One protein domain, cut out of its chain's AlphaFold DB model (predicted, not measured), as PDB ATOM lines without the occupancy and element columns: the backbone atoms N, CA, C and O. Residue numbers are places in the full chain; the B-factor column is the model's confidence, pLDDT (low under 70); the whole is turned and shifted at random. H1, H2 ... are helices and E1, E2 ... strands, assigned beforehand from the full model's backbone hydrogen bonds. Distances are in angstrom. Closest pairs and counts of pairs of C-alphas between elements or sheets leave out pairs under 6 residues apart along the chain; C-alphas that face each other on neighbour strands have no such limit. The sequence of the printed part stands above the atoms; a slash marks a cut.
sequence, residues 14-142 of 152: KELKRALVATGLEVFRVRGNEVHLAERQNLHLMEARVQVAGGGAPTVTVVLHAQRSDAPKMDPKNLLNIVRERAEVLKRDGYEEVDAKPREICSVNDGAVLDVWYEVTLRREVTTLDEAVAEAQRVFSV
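AT A GLANCE: This is residues 14 to 142 of the 152 residues of an uncharacterized protein of Myxococcaceae bacterium (UniProt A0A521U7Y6). One six-stranded antiparallel sheet, twisted and curled like part of a barrel, has its three helices over one face, in two layers. H2 covers the E4, E6 and E5 half, while H1 and H3 meet over the E2, E3 and E4 part. The printed part has 129 residues, in the order H1 E1 E2 E3 E4 H2 E5 E6 H3, and the class is mixed. The sheet's order is E1 E2 E3 E4 E6 E5. The whole is compact, with a radius of gyration of the C-alphas of 15.3 A and spans of 45 by 36 by 22 A.

HOW THE PARTS SIT: E4, residues 59 to 67, and E6, residues 113 to 125, are antiparallel at 151 degrees, with N 64 and O 120 2.9 A apart, within hydrogen-bond range. E5, residues 96 to 106, is an edge strand and forms a hairpin with E6; N 103 and O 117 are 2.7 A apart. E5 bends by 56 degrees at residue 102, and E6 by 56 degrees at residue 116. E1, residues 27 to 31, the other edge strand, E2, residues 34 to 37, and E3, residues 50 to 53, form with E4 a meander, each strand the antiparallel neighbour of the one before; N 36 and O 29 are 2.9 A apart, N 35 and O 52 2.8 A, and N 61 and O 51 2.8 A. H2, residues 76 to 92, is over E4 and E6 and only just over E5, with 3 C-alphas, at a height over the sheet of 8.2 A; its closest C-alphas to E6 are those of Leu 80 and Tyr 118, 5.6 A apart. E4, H2 and E5 form a split strand-helix-strand unit, two strands running the same way with E6 between them; its crossover is right-handed. H3, residues 129 to 140, is on the same face as H2, over E3 and E4, at a height of 8.6 A. H1, residues 14 to 22, is over E2 at 9.3 A and touches H3 at a steep tilt of 51 degrees, closest at the C-alphas of Leu 20 and Val 133, 5.7 A. Every O i to N i+4 pair is within hydrogen-bond range in H1 and H3, and 11 of 13 in H2.

IN THESE COORDINATES: H1 begins at C-alpha 14, (-0.801, -33.833, 26.209). E6 is 33.8 A long, E5 27.8 A, E4 26.1 A and H2 24.7 A. H2 has a kink of 38 degrees near residue 86. H3 ends at C-alpha 140, (10.368, -17.758, 24.842).

THE WHOLE: The C-alphas of Glu 15 and Lys 73, the two farthest apart, are 46.2 A apart. The printed part has no cut. The link from E2 to E3 is long, and its residues 40 to 47 have pLDDT under 70.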
ATOM      1  N   LYS A  14      -0.166 -33.983  27.530       94.50
ATOM      2  CA  LYS A  14      -0.801 -33.833  26.209       94.50
ATOM      3  C   LYS A  14      -1.689 -32.598  26.175       94.50
ATOM      4  O   LYS A  14      -1.778 -31.947  25.137       94.50
ATOM      5  N   GLU A  15      -2.359 -32.279  27.278       94.62
ATOM      6  CA  GLU A  15      -3.080 -31.018  27.443       94.62
ATOM      7  C   GLU A  15      -2.128 -29.821  27.381       94.62
ATOM      8  O   GLU A  15      -2.309 -28.961  26.520       94.62
ATOM      9  N   LEU A  16      -1.052 -29.841  28.171       95.12
ATOM     10  CA  LEU A  16      -0.013 -28.812  28.150       95.12
ATOM     11  C   LEU A  16       0.562 -28.606  26.745       95.12
ATOM     12  O   LEU A  16       0.612 -27.484  26.244       95.12
ATOM     13  N   LYS A  17       0.938 -29.697  26.066       96.00
ATOM     14  CA  LYS A  17       1.430 -29.649  24.684       96.00
ATOM     15  C   LYS A  17       0.423 -28.975  23.750       96.00
ATOM     16  O   LYS A  17       0.816 -28.133  22.948       96.00
ATOM     17  N   ARG A  18      -0.857 -29.363  23.817       97.00
ATOM     18  CA  ARG A  18      -1.910 -28.787  22.963       97.00
ATOM     19  C   ARG A  18      -2.066 -27.291  23.210       97.00
ATOM     20  O   ARG A  18      -2.131 -26.543  22.241       97.00
ATOM     21  N   ALA A  19      -2.077 -26.871  24.472       96.00
ATOM     22  CA  ALA A  19      -2.210 -25.468  24.839       96.00
ATOM     23  C   ALA A  19      -1.010 -24.633  24.360       96.00
ATOM     24  O   ALA A  19      -1.201 -23.590  23.745       96.00
ATOM     25  N   LEU A  20       0.221 -25.132  24.532       95.62
ATOM     26  CA  LEU A  20       1.428 -24.469  24.025       95.62
ATOM     27  C   LEU A  20       1.394 -24.320  22.496       95.62
ATOM     28  O   LEU A  20       1.603 -23.222  21.985       95.62
ATOM     29  N   VAL A  21       1.056 -25.382  21.759       95.62
ATOM     30  CA  VAL A  21       0.957 -25.331  20.286       95.62
ATOM     31  C   VAL A  21      -0.128 -24.361  19.816       95.62
ATOM     32  O   VAL A  21       0.073 -23.657  18.829       95.62
ATOM     33  N   ALA A  22      -1.253 -24.268  20.531       96.25
ATOM     34  CA  ALA A  22      -2.324 -23.327  20.203       96.25
ATOM     35  C   ALA A  22      -1.876 -21.855  20.265       96.25
ATOM     36  O   ALA A  22      -2.492 -21.003  19.630       96.25
ATOM     37  N   THR A  23      -0.780 -21.556  20.972       93.62
ATOM     38  CA  THR A  23      -0.184 -20.213  21.012       93.62
ATOM     39  C   THR A  23       0.811 -19.919  19.887       93.62
ATOM     40  O   THR A  23       1.377 -18.828  19.833       93.62
ATOM     41  N   GLY A  24       1.048 -20.885  18.995       91.75
ATOM     42  CA  GLY A  24       2.043 -20.788  17.925       91.75
ATOM     43  C   GLY A  24       3.460 -21.192  18.340       91.75
ATOM     44  O   GLY A  24       4.367 -21.131  17.512       91.75
ATOM     45  N   LEU A  25       3.666 -21.629  19.589       91.38
ATOM     46  CA  LEU A  25       4.935 -22.214  20.019       91.38
ATOM     47  C   LEU A  25       5.121 -23.597  19.394       91.38
ATOM     48  O   LEU A  25       4.225 -24.444  19.409       91.38
ATOM     49  N   GLU A  26       6.319 -23.853  18.885       91.00
ATOM     50  CA  GLU A  26       6.663 -25.152  18.327       91.00
ATOM     51  C   GLU A  26       7.248 -26.085  19.375       91.00
ATOM     52  O   GLU A  26       8.077 -25.702  20.199       91.00
ATOM     53  N   VAL A  27       6.846 -27.351  19.308       91.12
ATOM     54  CA  VAL A  27       7.328 -28.395  20.209       91.12
ATOM     55  C   VAL A  27       8.426 -29.182  19.512       91.12
ATOM     56  O   VAL A  27       8.176 -29.826  18.498       91.12
ATOM     57  N   PHE A  28       9.620 -29.180  20.099       88.94
ATOM     58  CA  PHE A  28      10.734 -30.007  19.652       88.94
ATOM     59  C   PHE A  28      10.512 -31.473  20.026       88.94
ATOM     60  O   PHE A  28      10.573 -32.368  19.186       88.94
ATOM     61  N   ARG A  29      10.235 -31.731  21.308       91.62
ATOM     62  CA  ARG A  29       9.992 -33.081  21.831       91.62
ATOM     63  C   ARG A  29       9.180 -33.042  23.116       91.62
ATOM     64  O   ARG A  29       9.056 -32.008  23.764       91.62
ATOM     65  N   VAL A  30       8.676 -34.206  23.507       93.69
ATOM     66  CA  VAL A  30       8.091 -34.440  24.831       93.69
ATOM     67  C   VAL A  30       8.912 -35.520  25.531       93.69
ATOM     68  O   VAL A  30       9.251 -36.526  24.906       93.69
ATOM     69  N   ARG A  31       9.258 -35.313  26.804       92.19
ATOM     70  CA  ARG A  31       9.999 -36.271  27.641       92.19
ATOM     71  C   ARG A  31       9.317 -36.403  28.997       92.19
ATOM     72  O   ARG A  31       9.347 -35.473  29.793       92.19
ATOM     73  N   GLY A  32       8.703 -37.554  29.266       92.81
ATOM     74  CA  GLY A  32       7.898 -37.729  30.478       92.81
ATOM     75  C   GLY A  32       6.790 -36.675  30.543       92.81
ATOM     76  O   GLY A  32       5.980 -36.587  29.622       92.81
ATOM     77  N   ASN A  33       6.809 -35.851  31.591       93.31
ATOM     78  CA  ASN A  33       5.860 -34.751  31.783       93.31
ATOM     79  C   ASN A  33       6.352 -33.402  31.230       93.31
ATOM     80  O   ASN A  33       5.715 -32.385  31.478       93.31
ATOM     81  N   GLU A  34       7.464 -33.367  30.497       94.00
ATOM     82  CA  GLU A  34       8.057 -32.131  29.988       94.00
ATOM     83  C   GLU A  34       7.802 -31.940  28.494       94.00
ATOM     84  O   GLU A  34       8.091 -32.821  27.679       94.00
ATOM     85  N   VAL A  35       7.348 -30.747  28.121       94.56
ATOM     86  CA  VAL A  35       7.276 -30.275  26.737       94.56
ATOM     87  C   VAL A  35       8.472 -29.365  26.476       94.56
ATOM     88  O   VAL A  35       8.630 -28.345  27.138       94.56
ATOM     89  N   HIS A  36       9.326 -29.743  25.526       94.19
ATOM     90  CA  HIS A  36      10.534 -29.006  25.143       94.19
ATOM     91  C   HIS A  36      10.217 -28.175  23.896       94.19
ATOM     92  O   HIS A  36       9.796 -28.741  22.882       94.19
ATOM     93  N   LEU A  37      10.389 -26.856  23.969       91.81
ATOM     94  CA  LEU A  37      10.050 -25.932  22.883       91.81
ATOM     95  C   LEU A  37      11.210 -25.797  21.895       91.81
ATOM     96  O   LEU A  37      12.368 -25.741  22.300       91.81
ATOM     97  N   ALA A  38      10.903 -25.754  20.601       86.62
ATOM     98  CA  ALA A  38      11.907 -25.654  19.550       86.62
ATOM     99  C   ALA A  38      12.389 -24.208  19.374       86.62
ATOM    100  O   ALA A  38      11.578 -23.312  19.148       86.62
ATOM    101  N   GLU A  39      13.702 -23.980  19.398       78.31
ATOM    102  CA  GLU A  39      14.292 -22.713  18.960       78.31
ATOM    103  C   GLU A  39      14.668 -22.784  17.479       78.31
ATOM    104  O   GLU A  39      15.468 -23.618  17.063       78.31
ATOM    105  N   ARG A  40      14.111 -21.891  16.657       63.28
ATOM    106  CA  ARG A  40      14.333 -21.886  15.199       63.28
ATOM    107  C   ARG A  40      15.635 -21.198  14.754       63.28
ATOM    108  O   ARG A  40      15.772 -20.864  13.582       63.28
ATOM    109  N   GLN A  41      16.578 -20.936  15.660       56.78
ATOM    110  CA  GLN A  41      17.705 -20.041  15.367       56.78
ATOM    111  C   GLN A  41      18.921 -20.713  14.705       56.78
ATOM    112  O   GLN A  41      19.814 -20.001  14.255       56.78
ATOM    113  N   ASN A  42      18.977 -22.046  14.574       52.31
ATOM    114  CA  ASN A  42      20.091 -22.685  13.869       52.31
ATOM    115  C   ASN A  42      19.706 -24.030  13.229       52.31
ATOM    116  O   ASN A  42      19.335 -24.971  13.921       52.31
ATOM    117  N   LEU A  43      19.837 -24.157  11.903       50.44
ATOM    118  CA  LEU A  43      19.535 -25.407  11.182       50.44
ATOM    119  C   LEU A  43      20.454 -26.570  11.596       50.44
ATOM    120  O   LEU A  43      20.104 -27.729  11.388       50.44
ATOM    121  N   HIS A  44      21.625 -26.271  12.172       50.47
ATOM    122  CA  HIS A  44      22.623 -27.267  12.581       50.47
ATOM    123  C   HIS A  44      22.575 -27.602  14.085       50.47
ATOM    124  O   HIS A  44      23.260 -28.525  14.518       50.47
ATOM    125  N   LEU A  45      21.777 -26.875  14.882       56.12
ATOM    126  CA  LEU A  45      21.624 -27.082  16.326       56.12
ATOM    127  C   LEU A  45      20.142 -26.980  16.700       56.12
ATOM    128  O   LEU A  45      19.573 -25.892  16.730       56.12
ATOM    129  N   MET A  46      19.515 -28.115  17.009       57.62
ATOM    130  CA  MET A  46      18.150 -28.144  17.541       57.62
ATOM    131  C   MET A  46      18.206 -28.136  19.065       57.62
ATOM    132  O   MET A  46      18.288 -29.187  19.701       57.62
ATOM    133  N   GLU A  47      18.179 -26.944  19.649       68.25
ATOM    134  CA  GLU A  47      18.213 -26.766  21.097       68.25
ATOM    135  C   GLU A  47      16.845 -26.331  21.622       68.25
ATOM    136  O   GLU A  47      16.118 -25.559  20.993       68.25
ATOM    137  N   ALA A  48      16.491 -26.857  22.793       72.44
ATOM    138  CA  ALA A  48      15.301 -26.456  23.525       72.44
ATOM    139  C   ALA A  48      15.746 -25.801  24.826       72.44
ATOM    140  O   ALA A  48      16.048 -26.491  25.798       72.44
ATOM    141  N   ARG A  49      15.803 -24.467  24.846       85.56
ATOM    142  CA  ARG A  49      16.164 -23.729  26.066       85.56
ATOM    143  C   ARG A  49      14.967 -23.317  26.890       85.56
ATOM    144  O   ARG A  49      15.157 -22.706  27.931       85.56
ATOM    145  N   VAL A  50      13.758 -23.615  26.430       86.62
ATOM    146  CA  VAL A  50      12.537 -23.453  27.209       86.62
ATOM    147  C   VAL A  50      11.826 -24.794  27.244       86.62
ATOM    148  O   VAL A  50      11.600 -25.430  26.212       86.62
ATOM    149  N   GLN A  51      11.467 -25.221  28.444       92.38
ATOM    150  CA  GLN A  51      10.697 -26.435  28.669       92.38
ATOM    151  C   GLN A  51       9.671 -26.192  29.768       92.38
ATOM    152  O   GLN A  51       9.931 -25.467  30.730       92.38
ATOM    153  N   VAL A  52       8.505 -26.810  29.620       90.81
ATOM    154  CA  VAL A  52       7.407 -26.699  30.579       90.81
ATOM    155  C   VAL A  52       7.051 -28.092  31.071       90.81
ATOM    156  O   VAL A  52       6.758 -28.976  30.265       90.81
ATOM    157  N   ALA A  53       7.110 -28.297  32.383       89.94
ATOM    158  CA  ALA A  53       6.760 -29.556  33.029       89.94
ATOM    159  C   ALA A  53       5.317 -29.520  33.554       89.94
ATOM    160  O   ALA A  53       4.926 -28.548  34.197       89.94
ATOM    161  N   GLY A  54       4.548 -30.580  33.293       85.19
ATOM    162  CA  GLY A  54       3.253 -30.881  33.913       85.19
ATOM    163  C   GLY A  54       3.356 -31.975  34.989       85.19
ATOM    164  O   GLY A  54       4.424 -32.235  35.538       85.19
ATOM    165  N   GLY A  55       2.246 -32.654  35.289       77.75
ATOM    166  CA  GLY A  55       2.162 -33.781  36.232       77.75
ATOM    167  C   GLY A  55       2.151 -33.405  37.722       77.75
ATOM    168  O   GLY A  55       1.761 -34.225  38.548       77.75
ATOM    169  N   GLY A  56       2.525 -32.171  38.058       77.94
ATOM    170  CA  GLY A  56       2.442 -31.559  39.387       77.94
ATOM    171  C   GLY A  56       2.154 -30.060  39.262       77.94
ATOM    172  O   GLY A  56       1.447 -29.661  38.336       77.94
ATOM    173  N   ALA A  57       2.717 -29.235  40.151       82.19
ATOM    174  CA  ALA A  57       2.742 -27.785  39.942       82.19
ATOM    175  C   ALA A  57       3.523 -27.481  38.648       82.19
ATOM    176  O   ALA A  57       4.673 -27.920  38.520       82.19
ATOM    177  N   PRO A  58       2.916 -26.803  37.660       88.88
ATOM    178  CA  PRO A  58       3.591 -26.573  36.397       88.88
ATOM    179  C   PRO A  58       4.867 -25.773  36.597       88.88
ATOM    180  O   PRO A  58       4.900 -24.808  37.354       88.88
ATOM    181  N   THR A  59       5.931 -26.177  35.915       94.69
ATOM    182  CA  THR A  59       7.238 -25.531  36.061       94.69
ATOM    183  C   THR A  59       7.754 -25.104  34.704       94.69
ATOM    184  O   THR A  59       7.906 -25.934  33.809       94.69
ATOM    185  N   VAL A  60       8.069 -23.820  34.562       96.38
ATOM    186  CA  VAL A  60       8.750 -23.278  33.386       96.38
ATOM    187  C   VAL A  60      10.243 -23.243  33.679       96.38
ATOM    188  O   VAL A  60      10.688 -22.580  34.613       96.38
ATOM    189  N   THR A  61      11.025 -23.964  32.884       96.94
ATOM    190  CA  THR A  61      12.490 -23.941  32.943       96.94
ATOM    191  C   THR A  61      13.026 -23.208  31.724       96.94
ATOM    192  O   THR A  61      12.573 -23.456  30.605       96.94
ATOM    193  N   VAL A  62      14.004 -22.333  31.945       95.94
ATOM    194  CA  VAL A  62      14.714 -21.619  30.886       95.94
ATOM    195  C   VAL A  62      16.225 -21.718  31.069       95.94
ATOM    196  O   VAL A  62      16.723 -21.633  32.190       95.94
ATOM    197  N   VAL A  63      16.955 -21.882  29.968       96.06
ATOM    198  CA  VAL A  63      18.421 -21.901  29.945       96.06
ATOM    199  C   VAL A  63      18.936 -20.670  29.208       96.06
ATOM    200  O   VAL A  63      18.618 -20.452  28.039       96.06
ATOM    201  N   LEU A  64      19.750 -19.870  29.890       95.25
ATOM    202  CA  LEU A  64      20.506 -18.769  29.298       95.25
ATOM    203  C   LEU A  64      21.954 -19.200  29.137       95.25
ATOM    204  O   LEU A  64      22.437 -20.029  29.910       95.25
ATOM    205  N   HIS A  65      22.659 -18.637  28.161       96.00
ATOM    206  CA  HIS A  65      24.061 -18.982  27.966       96.00
ATOM    207  C   HIS A  65      24.882 -17.882  27.302       96.00
ATOM    208  O   HIS A  65      24.355 -17.021  26.602       96.00
ATOM    209  N   ALA A  66      26.190 -17.991  27.486       95.81
ATOM    210  CA  ALA A  66      27.217 -17.389  26.648       95.81
ATOM    211  C   ALA A  66      28.065 -18.517  26.048       95.81
ATOM    212  O   ALA A  66      28.096 -19.619  26.601       95.81
ATOM    213  N   GLN A  67      28.784 -18.257  24.960       94.44
ATOM    214  CA  GLN A  67      29.626 -19.262  24.306       94.44
ATOM    215  C   GLN A  67      31.100 -18.848  24.288       94.44
ATOM    216  O   GLN A  67      31.436 -17.661  24.258       94.44
ATOM    217  N   ARG A  68      31.996 -19.839  24.369       95.25
ATOM    218  CA  ARG A  68      33.449 -19.641  24.444       95.25
ATOM    219  C   ARG A  68      33.992 -18.976  23.182       95.25
ATOM    220  O   ARG A  68      34.892 -18.144  23.299       95.25
ATOM    221  N   SER A  69      33.473 -19.333  22.012       93.94
ATOM    222  CA  SER A  69      33.933 -18.805  20.721       93.94
ATOM    223  C   SER A  69      33.879 -17.273  20.617       93.94
ATOM    224  O   SER A  69      34.790 -16.684  20.035       93.94
ATOM    225  N   ASP A  70      32.910 -16.613  21.258       92.88
ATOM    226  CA  ASP A  70      32.797 -15.145  21.235       92.88
ATOM    227  C   ASP A  70      33.770 -14.437  22.181       92.88
ATOM    228  O   ASP A  70      34.062 -13.254  22.022       92.88
ATOM    229  N   ALA A  71      34.286 -15.150  23.183       93.25
ATOM    230  CA  ALA A  71      35.238 -14.609  24.145       93.25
ATOM    231  C   ALA A  71      36.317 -15.642  24.509       93.25
ATOM    232  O   ALA A  71      36.410 -16.076  25.667       93.25
ATOM    233  N   PRO A  72      37.203 -16.012  23.558       94.06
ATOM    234  CA  PRO A  72      38.122 -17.137  23.727       94.06
ATOM    235  C   PRO A  72      39.049 -17.002  24.938       94.06
ATOM    236  O   PRO A  72      39.396 -17.997  25.572       94.06
ATOM    237  N   LYS A  73      39.418 -15.762  25.286       93.44
ATOM    238  CA  LYS A  73      40.351 -15.431  26.374       93.44
ATOM    239  C   LYS A  73      39.675 -15.203  27.730       93.44
ATOM    240  O   LYS A  73      40.374 -15.055  28.727       93.44
ATOM    241  N   MET A  74      38.346 -15.131  27.788       94.50
ATOM    242  CA  MET A  74      37.642 -14.800  29.026       94.50
ATOM    243  C   MET A  74      37.622 -15.992  29.985       94.50
ATOM    244  O   MET A  74      37.356 -17.123  29.592       94.50
ATOM    245  N   ASP A  75      37.871 -15.761  31.268       94.44
ATOM    246  CA  ASP A  75      37.777 -16.826  32.267       94.44
ATOM    247  C   ASP A  75      36.357 -17.457  32.315       94.44
ATOM    248  O   ASP A  75      35.364 -16.724  32.257       94.44
ATOM    249  N   PRO A  76      36.222 -18.797  32.431       95.00
ATOM    250  CA  PRO A  76      34.935 -19.484  32.585       95.00
ATOM    251  C   PRO A  76      33.978 -18.879  33.622       95.00
ATOM    252  O   PRO A  76      32.774 -18.784  33.378       95.00
ATOM    253  N   LYS A  77      34.491 -18.445  34.781       95.44
ATOM    254  CA  LYS A  77      33.679 -17.841  35.843       95.44
ATOM    255  C   LYS A  77      33.108 -16.503  35.393       95.44
ATOM    256  O   LYS A  77      31.962 -16.194  35.702       95.44
ATOM    257  N   ASN A  78      33.885 -15.725  34.642       95.62
ATOM    258  CA  ASN A  78      33.415 -14.465  34.076       95.62
ATOM    259  C   ASN A  78      32.307 -14.682  33.042       95.62
ATOM    260  O   ASN A  78      31.340 -13.927  33.058       95.62
ATOM    261  N   LEU A  79      32.398 -15.730  32.218       96.06
ATOM    262  CA  LEU A  79      31.330 -16.082  31.277       96.06
ATOM    263  C   LEU A  79      30.037 -16.459  32.007       96.06
ATOM    264  O   LEU A  79      28.991 -15.892  31.706       96.06
ATOM    265  N   LEU A  80      30.105 -17.318  33.031       96.62
ATOM    266  CA  LEU A  80      28.932 -17.631  33.861       96.62
ATOM    267  C   LEU A  80      28.359 -16.392  34.562       96.62
ATOM    268  O   LEU A  80      27.143 -16.249  34.655       96.62
ATOM    269  N   ASN A  81      29.209 -15.481  35.042       96.19
ATOM    270  CA  ASN A  81      28.749 -14.262  35.706       96.19
ATOM    271  C   ASN A  81      27.986 -13.332  34.754       96.19
ATOM    272  O   ASN A  81      26.937 -12.833  35.138       96.19
ATOM    273  N   ILE A  82      28.443 -13.156  33.512       95.44
ATOM    274  CA  ILE A  82      27.723 -12.348  32.511       95.44
ATOM    275  C   ILE A  82      26.338 -12.953  32.223       95.44
ATOM    276  O   ILE A  82      25.340 -12.239  32.111       95.44
ATOM    277  N   VAL A  83      26.243 -14.284  32.158       97.06
ATOM    278  CA  VAL A  83      24.948 -14.961  31.994       97.06
ATOM    279  C   VAL A  83      24.060 -14.758  33.224       97.06
ATOM    280  O   VAL A  83      22.867 -14.495  33.076       97.06
ATOM    281  N   ARG A  84      24.625 -14.808  34.438       97.50
ATOM    282  CA  ARG A  84      23.892 -14.504  35.679       97.50
ATOM    283  C   ARG A  84      23.383 -13.069  35.720       97.50
ATOM    284  O   ARG A  84      22.239 -12.859  36.100       97.50
ATOM    285  N   GLU A  85      24.180 -12.100  35.284       95.88
ATOM    286  CA  GLU A  85      23.760 -10.697  35.191       95.88
ATOM    287  C   GLU A  85      22.532 -10.545  34.283       95.88
ATOM    288  O   GLU A  85      21.579  -9.849  34.639       95.88
ATOM    289  N   ARG A  86      22.489 -11.260  33.148       94.06
ATOM    290  CA  ARG A  86      21.283 -11.322  32.308       94.06
ATOM    291  C   ARG A  86      20.122 -12.031  33.014       94.06
ATOM    292  O   ARG A  86      18.981 -11.577  32.912       94.06
ATOM    293  N   ALA A  87      20.402 -13.123  33.722       95.88
ATOM    294  CA  ALA A  87      19.410 -13.904  34.456       95.88
ATOM    295  C   ALA A  87      18.679 -13.087  35.537       95.88
ATOM    296  O   ALA A  87      17.531 -13.399  35.849       95.88
ATOM    297  N   GLU A  88      19.282 -12.013  36.060       95.44
ATOM    298  CA  GLU A  88      18.648 -11.130  37.052       95.44
ATOM    299  C   GLU A  88      17.315 -10.527  36.581       95.44
ATOM    300  O   GLU A  88      16.455 -10.229  37.406       95.44
ATOM    301  N   VAL A  89      17.092 -10.362  35.271       93.06
ATOM    302  CA  VAL A  89      15.782  -9.925  34.750       93.06
ATOM    303  C   VAL A  89      14.697 -10.941  35.104       93.06
ATOM    304  O   VAL A  89      13.667 -10.573  35.652       93.06
ATOM    305  N   LEU A  90      14.964 -12.224  34.869       95.06
ATOM    306  CA  LEU A  90      14.021 -13.303  35.147       95.06
ATOM    307  C   LEU A  90      13.933 -13.614  36.642       95.06
ATOM    308  O   LEU A  90      12.855 -13.935  37.136       95.06
ATOM    309  N   LYS A  91      15.028 -13.465  37.394       96.56
ATOM    310  CA  LYS A  91      14.997 -13.631  38.855       96.56
ATOM    311  C   LYS A  91      14.074 -12.617  39.534       96.56
ATOM    312  O   LYS A  91      13.348 -12.980  40.453       96.56
ATOM    313  N   ARG A  92      14.021 -11.371  39.041       95.31
ATOM    314  CA  ARG A  92      13.044 -10.368  39.512       95.31
ATOM    315  C   ARG A  92      11.592 -10.763  39.229       95.31
ATOM    316  O   ARG A  92      10.713 -10.363  39.983       95.31
ATOM    317  N   ASP A  93      11.363 -11.590  38.210       92.50
ATOM    318  CA  ASP A  93      10.048 -12.148  37.872       92.50
ATOM    319  C   ASP A  93       9.726 -13.443  38.647       92.50
ATOM    320  O   ASP A  93       8.722 -14.101  38.374       92.50
ATOM    321  N   GLY A  94      10.565 -13.823  39.619       95.81
ATOM    322  CA  GLY A  94      10.349 -14.988  40.477       95.81
ATOM    323  C   GLY A  94      10.957 -16.290  39.959       95.81
ATOM    324  O   GLY A  94      10.552 -17.358  40.409       95.81
ATOM    325  N   TYR A  95      11.906 -16.229  39.019       97.56
ATOM    326  CA  TYR A  95      12.719 -17.399  38.690       97.56
ATOM    327  C   TYR A  95      13.830 -17.627  39.714       97.56
ATOM    328  O   TYR A  95      14.497 -16.698  40.162       97.56
ATOM    329  N   GLU A  96      14.112 -18.894  39.978       97.75
ATOM    330  CA  GLU A  96      15.222 -19.338  40.810       97.75
ATOM    331  C   GLU A  96      16.310 -19.980  39.947       97.75
ATOM    332  O   GLU A  96      16.021 -20.718  39.003       97.75
ATOM    333  N   GLU A  97      17.576 -19.704  40.264       98.00
ATOM    334  CA  GLU A  97      18.716 -20.390  39.650       98.00
ATOM    335  C   GLU A  97      18.859 -21.786  40.250       98.00
ATOM    336  O   GLU A  97      19.054 -21.930  41.454       98.00
ATOM    337  N   VAL A  98      18.771 -22.809  39.399       97.69
ATOM    338  CA  VAL A  98      18.811 -24.219  39.825       97.69
ATOM    339  C   VAL A  98      20.055 -24.964  39.348       97.69
ATOM    340  O   VAL A  98      20.365 -26.022  39.888       97.69
ATOM    341  N   ASP A  99      20.753 -24.449  38.333       98.00
ATOM    342  CA  ASP A  99      22.011 -25.013  37.836       98.00
ATOM    343  C   ASP A  99      22.837 -23.936  37.118       98.00
ATOM    344  O   ASP A  99      22.280 -23.011  36.519       98.00
ATOM    345  N   ALA A 100      24.161 -24.071  37.156       97.69
ATOM    346  CA  ALA A 100      25.088 -23.207  36.435       97.69
ATOM    347  C   ALA A 100      26.389 -23.953  36.120       97.69
ATOM    348  O   ALA A 100      27.142 -24.306  37.031       97.69
ATOM    349  N   LYS A 101      26.673 -24.187  34.834       97.06
ATOM    350  CA  LYS A 101      27.806 -25.028  34.417       97.06
ATOM    351  C   LYS A 101      28.240 -24.797  32.968       97.06
ATOM    352  O   LYS A 101      27.441 -24.334  32.156       97.06
ATOM    353  N   PRO A 102      29.489 -25.146  32.613       96.94
ATOM    354  CA  PRO A 102      29.857 -25.334  31.218       96.94
ATOM    355  C   PRO A 102      29.158 -26.564  30.617       96.94
ATOM    356  O   PRO A 102      28.967 -27.577  31.295       96.94
ATOM    357  N   ARG A 103      28.839 -26.494  29.326       95.19
ATOM    358  CA  ARG A 103      28.338 -27.586  28.496       95.19
ATOM    359  C   ARG A 103      29.084 -27.594  27.169       95.19
ATOM    360  O   ARG A 103      29.091 -26.600  26.449       95.19
ATOM    361  N   GLU A 104      29.698 -28.723  26.845       94.19
ATOM    362  CA  GLU A 104      30.279 -28.934  25.521       94.19
ATOM    363  C   GLU A 104      29.170 -29.060  24.477       94.19
ATOM    364  O   GLU A 104      28.167 -29.753  24.679       94.19
ATOM    365  N   ILE A 105      29.359 -28.371  23.359       90.56
ATOM    366  CA  ILE A 105      28.485 -28.441  22.198       90.56
ATOM    367  C   ILE A 105      29.190 -29.289  21.166       90.56
ATOM    368  O   ILE A 105      30.196 -28.872  20.599       90.56
ATOM    369  N   CYS A 106      28.663 -30.485  20.941       88.62
ATOM    370  CA  CYS A 106      29.260 -31.447  20.031       88.62
ATOM    371  C   CYS A 106      28.487 -31.514  18.715       88.62
ATOM    372  O   CYS A 106      27.259 -31.420  18.683       88.62
ATOM    373  N   SER A 107      29.217 -31.726  17.625       84.06
ATOM    374  CA  SER A 107      28.662 -32.042  16.314       84.06
ATOM    375  C   SER A 107      27.848 -33.335  16.371       84.06
ATOM    376  O   SER A 107      28.297 -34.349  16.905       84.06
ATOM    377  N   VAL A 108      26.656 -33.321  15.773       80.38
ATOM    378  CA  VAL A 108      25.794 -34.512  15.676       80.38
ATOM    379  C   VAL A 108      26.310 -35.554  14.676       80.38
ATOM    380  O   VAL A 108      25.828 -36.682  14.685       80.38
ATOM    381  N   ASN A 109      27.273 -35.191  13.821       83.00
ATOM    382  CA  ASN A 109      27.794 -36.069  12.769       83.00
ATOM    383  C   ASN A 109      28.950 -36.948  13.261       83.00
ATOM    384  O   ASN A 109      28.995 -38.137  12.959       83.00
ATOM    385  N   ASP A 110      29.892 -36.354  13.993       87.69
ATOM    386  CA  ASP A 110      31.169 -36.972  14.375       87.69
ATOM    387  C   ASP A 110      31.508 -36.814  15.868       87.69
ATOM    388  O   ASP A 110      32.516 -37.348  16.329       87.69
ATOM    389  N   GLY A 111      30.672 -36.117  16.645       86.69
ATOM    390  CA  GLY A 111      30.862 -35.931  18.085       86.69
ATOM    391  C   GLY A 111      31.976 -34.953  18.462       86.69
ATOM    392  O   GLY A 111      32.234 -34.779  19.652       86.69
ATOM    393  N   ALA A 112      32.624 -34.301  17.492       90.38
ATOM    394  CA  ALA A 112      33.666 -33.320  17.766       90.38
ATOM    395  C   ALA A 112      33.104 -32.123  18.551       90.38
ATOM    396  O   ALA A 112      32.002 -31.651  18.260       90.38
ATOM    397  N   VAL A 113      33.867 -31.616  19.525       92.69
ATOM    398  CA  VAL A 113      33.502 -30.407  20.279       92.69
ATOM    399  C   VAL A 113      33.611 -29.196  19.352       92.69
ATOM    400  O   VAL A 113      34.692 -28.871  18.864       92.69
ATOM    401  N   LEU A 114      32.479 -28.542  19.110       91.19
ATOM    402  CA  LEU A 114      32.347 -27.337  18.293       91.19
ATOM    403  C   LEU A 114      32.518 -26.068  19.128       91.19
ATOM    404  O   LEU A 114      33.099 -25.095  18.655       91.19
ATOM    405  N   ASP A 115      32.006 -26.074  20.360       93.25
ATOM    406  CA  ASP A 115      32.097 -24.949  21.291       93.25
ATOM    407  C   ASP A 115      31.877 -25.415  22.742       93.25
ATOM    408  O   ASP A 115      31.504 -26.562  23.001       93.25
ATOM    409  N   VAL A 116      32.069 -24.508  23.697       95.06
ATOM    410  CA  VAL A 116      31.650 -24.672  25.090       95.06
ATOM    411  C   VAL A 116      30.711 -23.534  25.455       95.06
ATOM    412  O   VAL A 116      31.086 -22.360  25.423       95.06
ATOM    413  N   TRP A 117      29.491 -23.885  25.837       95.56
ATOM    414  CA  TRP A 117      28.508 -22.949  26.362       95.56
ATOM    415  C   TRP A 117      28.593 -22.885  27.877       95.56
ATOM    416  O   TRP A 117      28.805 -23.890  28.541       95.56
ATOM    417  N   TYR A 118      28.422 -21.699  28.436       97.25
ATOM    418  CA  TYR A 118      28.344 -21.467  29.871       97.25
ATOM    419  C   TYR A 118      26.899 -21.163  30.197       97.25
ATOM    420  O   TYR A 118      26.407 -20.088  29.869       97.25
ATOM    421  N   GLU A 119      26.213 -22.140  30.775       97.38
ATOM    422  CA  GLU A 119      24.764 -22.137  30.914       97.38
ATOM    423  C   GLU A 119      24.349 -21.805  32.347       97.38
ATOM    424  O   GLU A 119      24.955 -22.279  33.309       97.38
ATOM    425  N   VAL A 120      23.282 -21.018  32.478       98.19
ATOM    426  CA  VAL A 120      22.539 -20.804  33.724       98.19
ATOM    427  C   VAL A 120      21.116 -21.286  33.489       98.19
ATOM    428  O   VAL A 120      20.433 -20.812  32.579       98.19
ATOM    429  N   THR A 121      20.673 -22.235  34.309       98.12
ATOM    430  CA  THR A 121      19.314 -22.773  34.264       98.12
ATOM    431  C   THR A 121      18.482 -22.126  35.353       98.12
ATOM    432  O   THR A 121      18.826 -22.179  36.536       98.12
ATOM    433  N   LEU A 122      17.361 -21.548  34.945       98.19
ATOM    434  CA  LEU A 122      16.387 -20.937  35.825       98.19
ATOM    435  C   LEU A 122      15.079 -21.723  35.803       98.19
ATOM    436  O   LEU A 122      14.691 -22.259  34.761       98.19
ATOM    437  N   ARG A 123      14.364 -21.743  36.926       97.19
ATOM    438  CA  ARG A 123      13.027 -22.337  37.028       97.19
ATOM    439  C   ARG A 123      12.054 -21.421  37.734       97.19
ATOM    440  O   ARG A 123      12.426 -20.723  38.666       97.19
ATOM    441  N   ARG A 124      10.801 -21.473  37.300       95.94
ATOM    442  CA  ARG A 124       9.680 -20.832  37.972       95.94
ATOM    443  C   ARG A 124       8.514 -21.801  38.037       95.94
ATOM    444  O   ARG A 124       8.078 -22.317  37.006       95.94
ATOM    445  N   GLU A 125       8.025 -22.038  39.246       94.69
ATOM    446  CA  GLU A 125       6.754 -22.722  39.458       94.69
ATOM    447  C   GLU A 125       5.603 -21.748  39.203       94.69
ATOM    448  O   GLU A 125       5.647 -20.576  39.584       94.69
ATOM    449  N   VAL A 126       4.564 -22.241  38.543       92.75
ATOM    450  CA  VAL A 126       3.301 -21.534  38.329       92.75
ATOM    451  C   VAL A 126       2.150 -22.435  38.757       92.75
ATOM    452  O   VAL A 126       2.351 -23.602  39.092       92.75
ATOM    453  N   THR A 127       0.933 -21.903  38.804       88.31
ATOM    454  CA  THR A 127      -0.174 -22.581  39.488       88.31
ATOM    455  C   THR A 127      -1.195 -23.216  38.558       88.31
ATOM    456  O   THR A 127      -1.906 -24.133  38.985       88.31
ATOM    457  N   THR A 128      -1.270 -22.757  37.305       91.50
ATOM    458  CA  THR A 128      -2.287 -23.175  36.330       91.50
ATOM    459  C   THR A 128      -1.703 -23.426  34.941       91.50
ATOM    460  O   THR A 128      -0.578 -23.023  34.636       91.50
ATOM    461  N   LEU A 129      -2.488 -24.090  34.084       92.44
ATOM    462  CA  LEU A 129      -2.148 -24.287  32.675       92.44
ATOM    463  C   LEU A 129      -1.964 -22.948  31.959       92.44
ATOM    464  O   LEU A 129      -0.970 -22.758  31.265       92.44
ATOM    465  N   ASP A 130      -2.908 -22.029  32.155       93.88
ATOM    466  CA  ASP A 130      -2.914 -20.729  31.488       93.88
ATOM    467  C   ASP A 130      -1.697 -19.895  31.893       93.88
ATOM    468  O   ASP A 130      -1.042 -19.304  31.033       93.88
ATOM    469  N   GLU A 131      -1.326 -19.909  33.178       94.12
ATOM    470  CA  GLU A 131      -0.089 -19.278  33.648       94.12
ATOM    471  C   GLU A 131       1.147 -19.928  33.023       94.12
ATOM    472  O   GLU A 131       2.048 -19.217  32.586       94.12
ATOM    473  N   ALA A 132       1.191 -21.260  32.930       93.88
ATOM    474  CA  ALA A 132       2.313 -21.968  32.319       93.88
ATOM    475  C   ALA A 132       2.474 -21.624  30.836       93.88
ATOM    476  O   ALA A 132       3.594 -21.448  30.359       93.88
ATOM    477  N   VAL A 133       1.362 -21.494  30.114       95.31
ATOM    478  CA  VAL A 133       1.347 -21.121  28.698       95.31
ATOM    479  C   VAL A 133       1.760 -19.662  28.509       95.31
ATOM    480  O   VAL A 133       2.655 -19.389  27.708       95.31
ATOM    481  N   ALA A 134       1.168 -18.735  29.267       95.69
ATOM    482  CA  ALA A 134       1.509 -17.315  29.202       95.69
ATOM    483  C   ALA A 134       2.989 -17.084  29.538       95.69
ATOM    484  O   ALA A 134       3.695 -16.345  28.848       95.69
ATOM    485  N   GLU A 135       3.482 -17.774  30.563       95.62
ATOM    486  CA  GLU A 135       4.867 -17.667  30.992       95.62
ATOM    487  C   GLU A 135       5.831 -18.299  29.985       95.62
ATOM    488  O   GLU A 135       6.887 -17.729  29.704       95.62
ATOM    489  N   ALA A 136       5.453 -19.423  29.367       94.44
ATOM    490  CA  ALA A 136       6.215 -20.013  28.276       94.44
ATOM    491  C   ALA A 136       6.342 -19.050  27.090       94.44
ATOM    492  O   ALA A 136       7.448 -18.865  26.590       94.44
ATOM    493  N   GLN A 137       5.262 -18.385  26.665       94.12
ATOM    494  CA  GLN A 137       5.325 -17.388  25.589       94.12
ATOM    495  C   GLN A 137       6.241 -16.217  25.950       94.12
ATOM    496  O   GLN A 137       7.100 -15.822  25.156       94.12
ATOM    497  N   ARG A 138       6.085 -15.681  27.166       93.94
ATOM    498  CA  ARG A 138       6.887 -14.564  27.660       93.94
ATOM    499  C   ARG A 138       8.367 -14.927  27.670       93.94
ATOM    500  O   ARG A 138       9.165 -14.231  27.048       93.94
ATOM    501  N   VAL A 139       8.741 -16.030  28.315       92.81
ATOM    502  CA  VAL A 139      10.150 -16.423  28.439       92.81
ATOM    503  C   VAL A 139      10.748 -16.844  27.095       92.81
ATOM    504  O   VAL A 139      11.922 -16.587  26.839       92.81
ATOM    505  N   PHE A 140       9.940 -17.415  26.197       90.56
ATOM    506  CA  PHE A 140      10.368 -17.758  24.842       90.56
ATOM    507  C   PHE A 140      10.711 -16.515  24.007       90.56
ATOM    508  O   PHE A 140      11.572 -16.595  23.129       90.56
ATOM    509  N   SER A 141      10.120 -15.357  24.319       88.62
ATOM    510  CA  SER A 141      10.454 -14.075  23.682       88.62
ATOM    511  C   SER A 141      11.719 -13.398  24.235       88.62
ATOM    512  O   SER A 141      12.229 -12.464  23.620       88.62
ATOM    513  N   VAL A 142      12.244 -13.855  25.378       89.06
ATOM    514  CA  VAL A 142      13.454 -13.284  25.991       89.06
ATOM    515  C   VAL A 142      14.696 -13.732  25.230       89.06
ATOM    516  O   VAL A 142      14.852 -14.915  24.947       89.06
TER     517      VAL A 142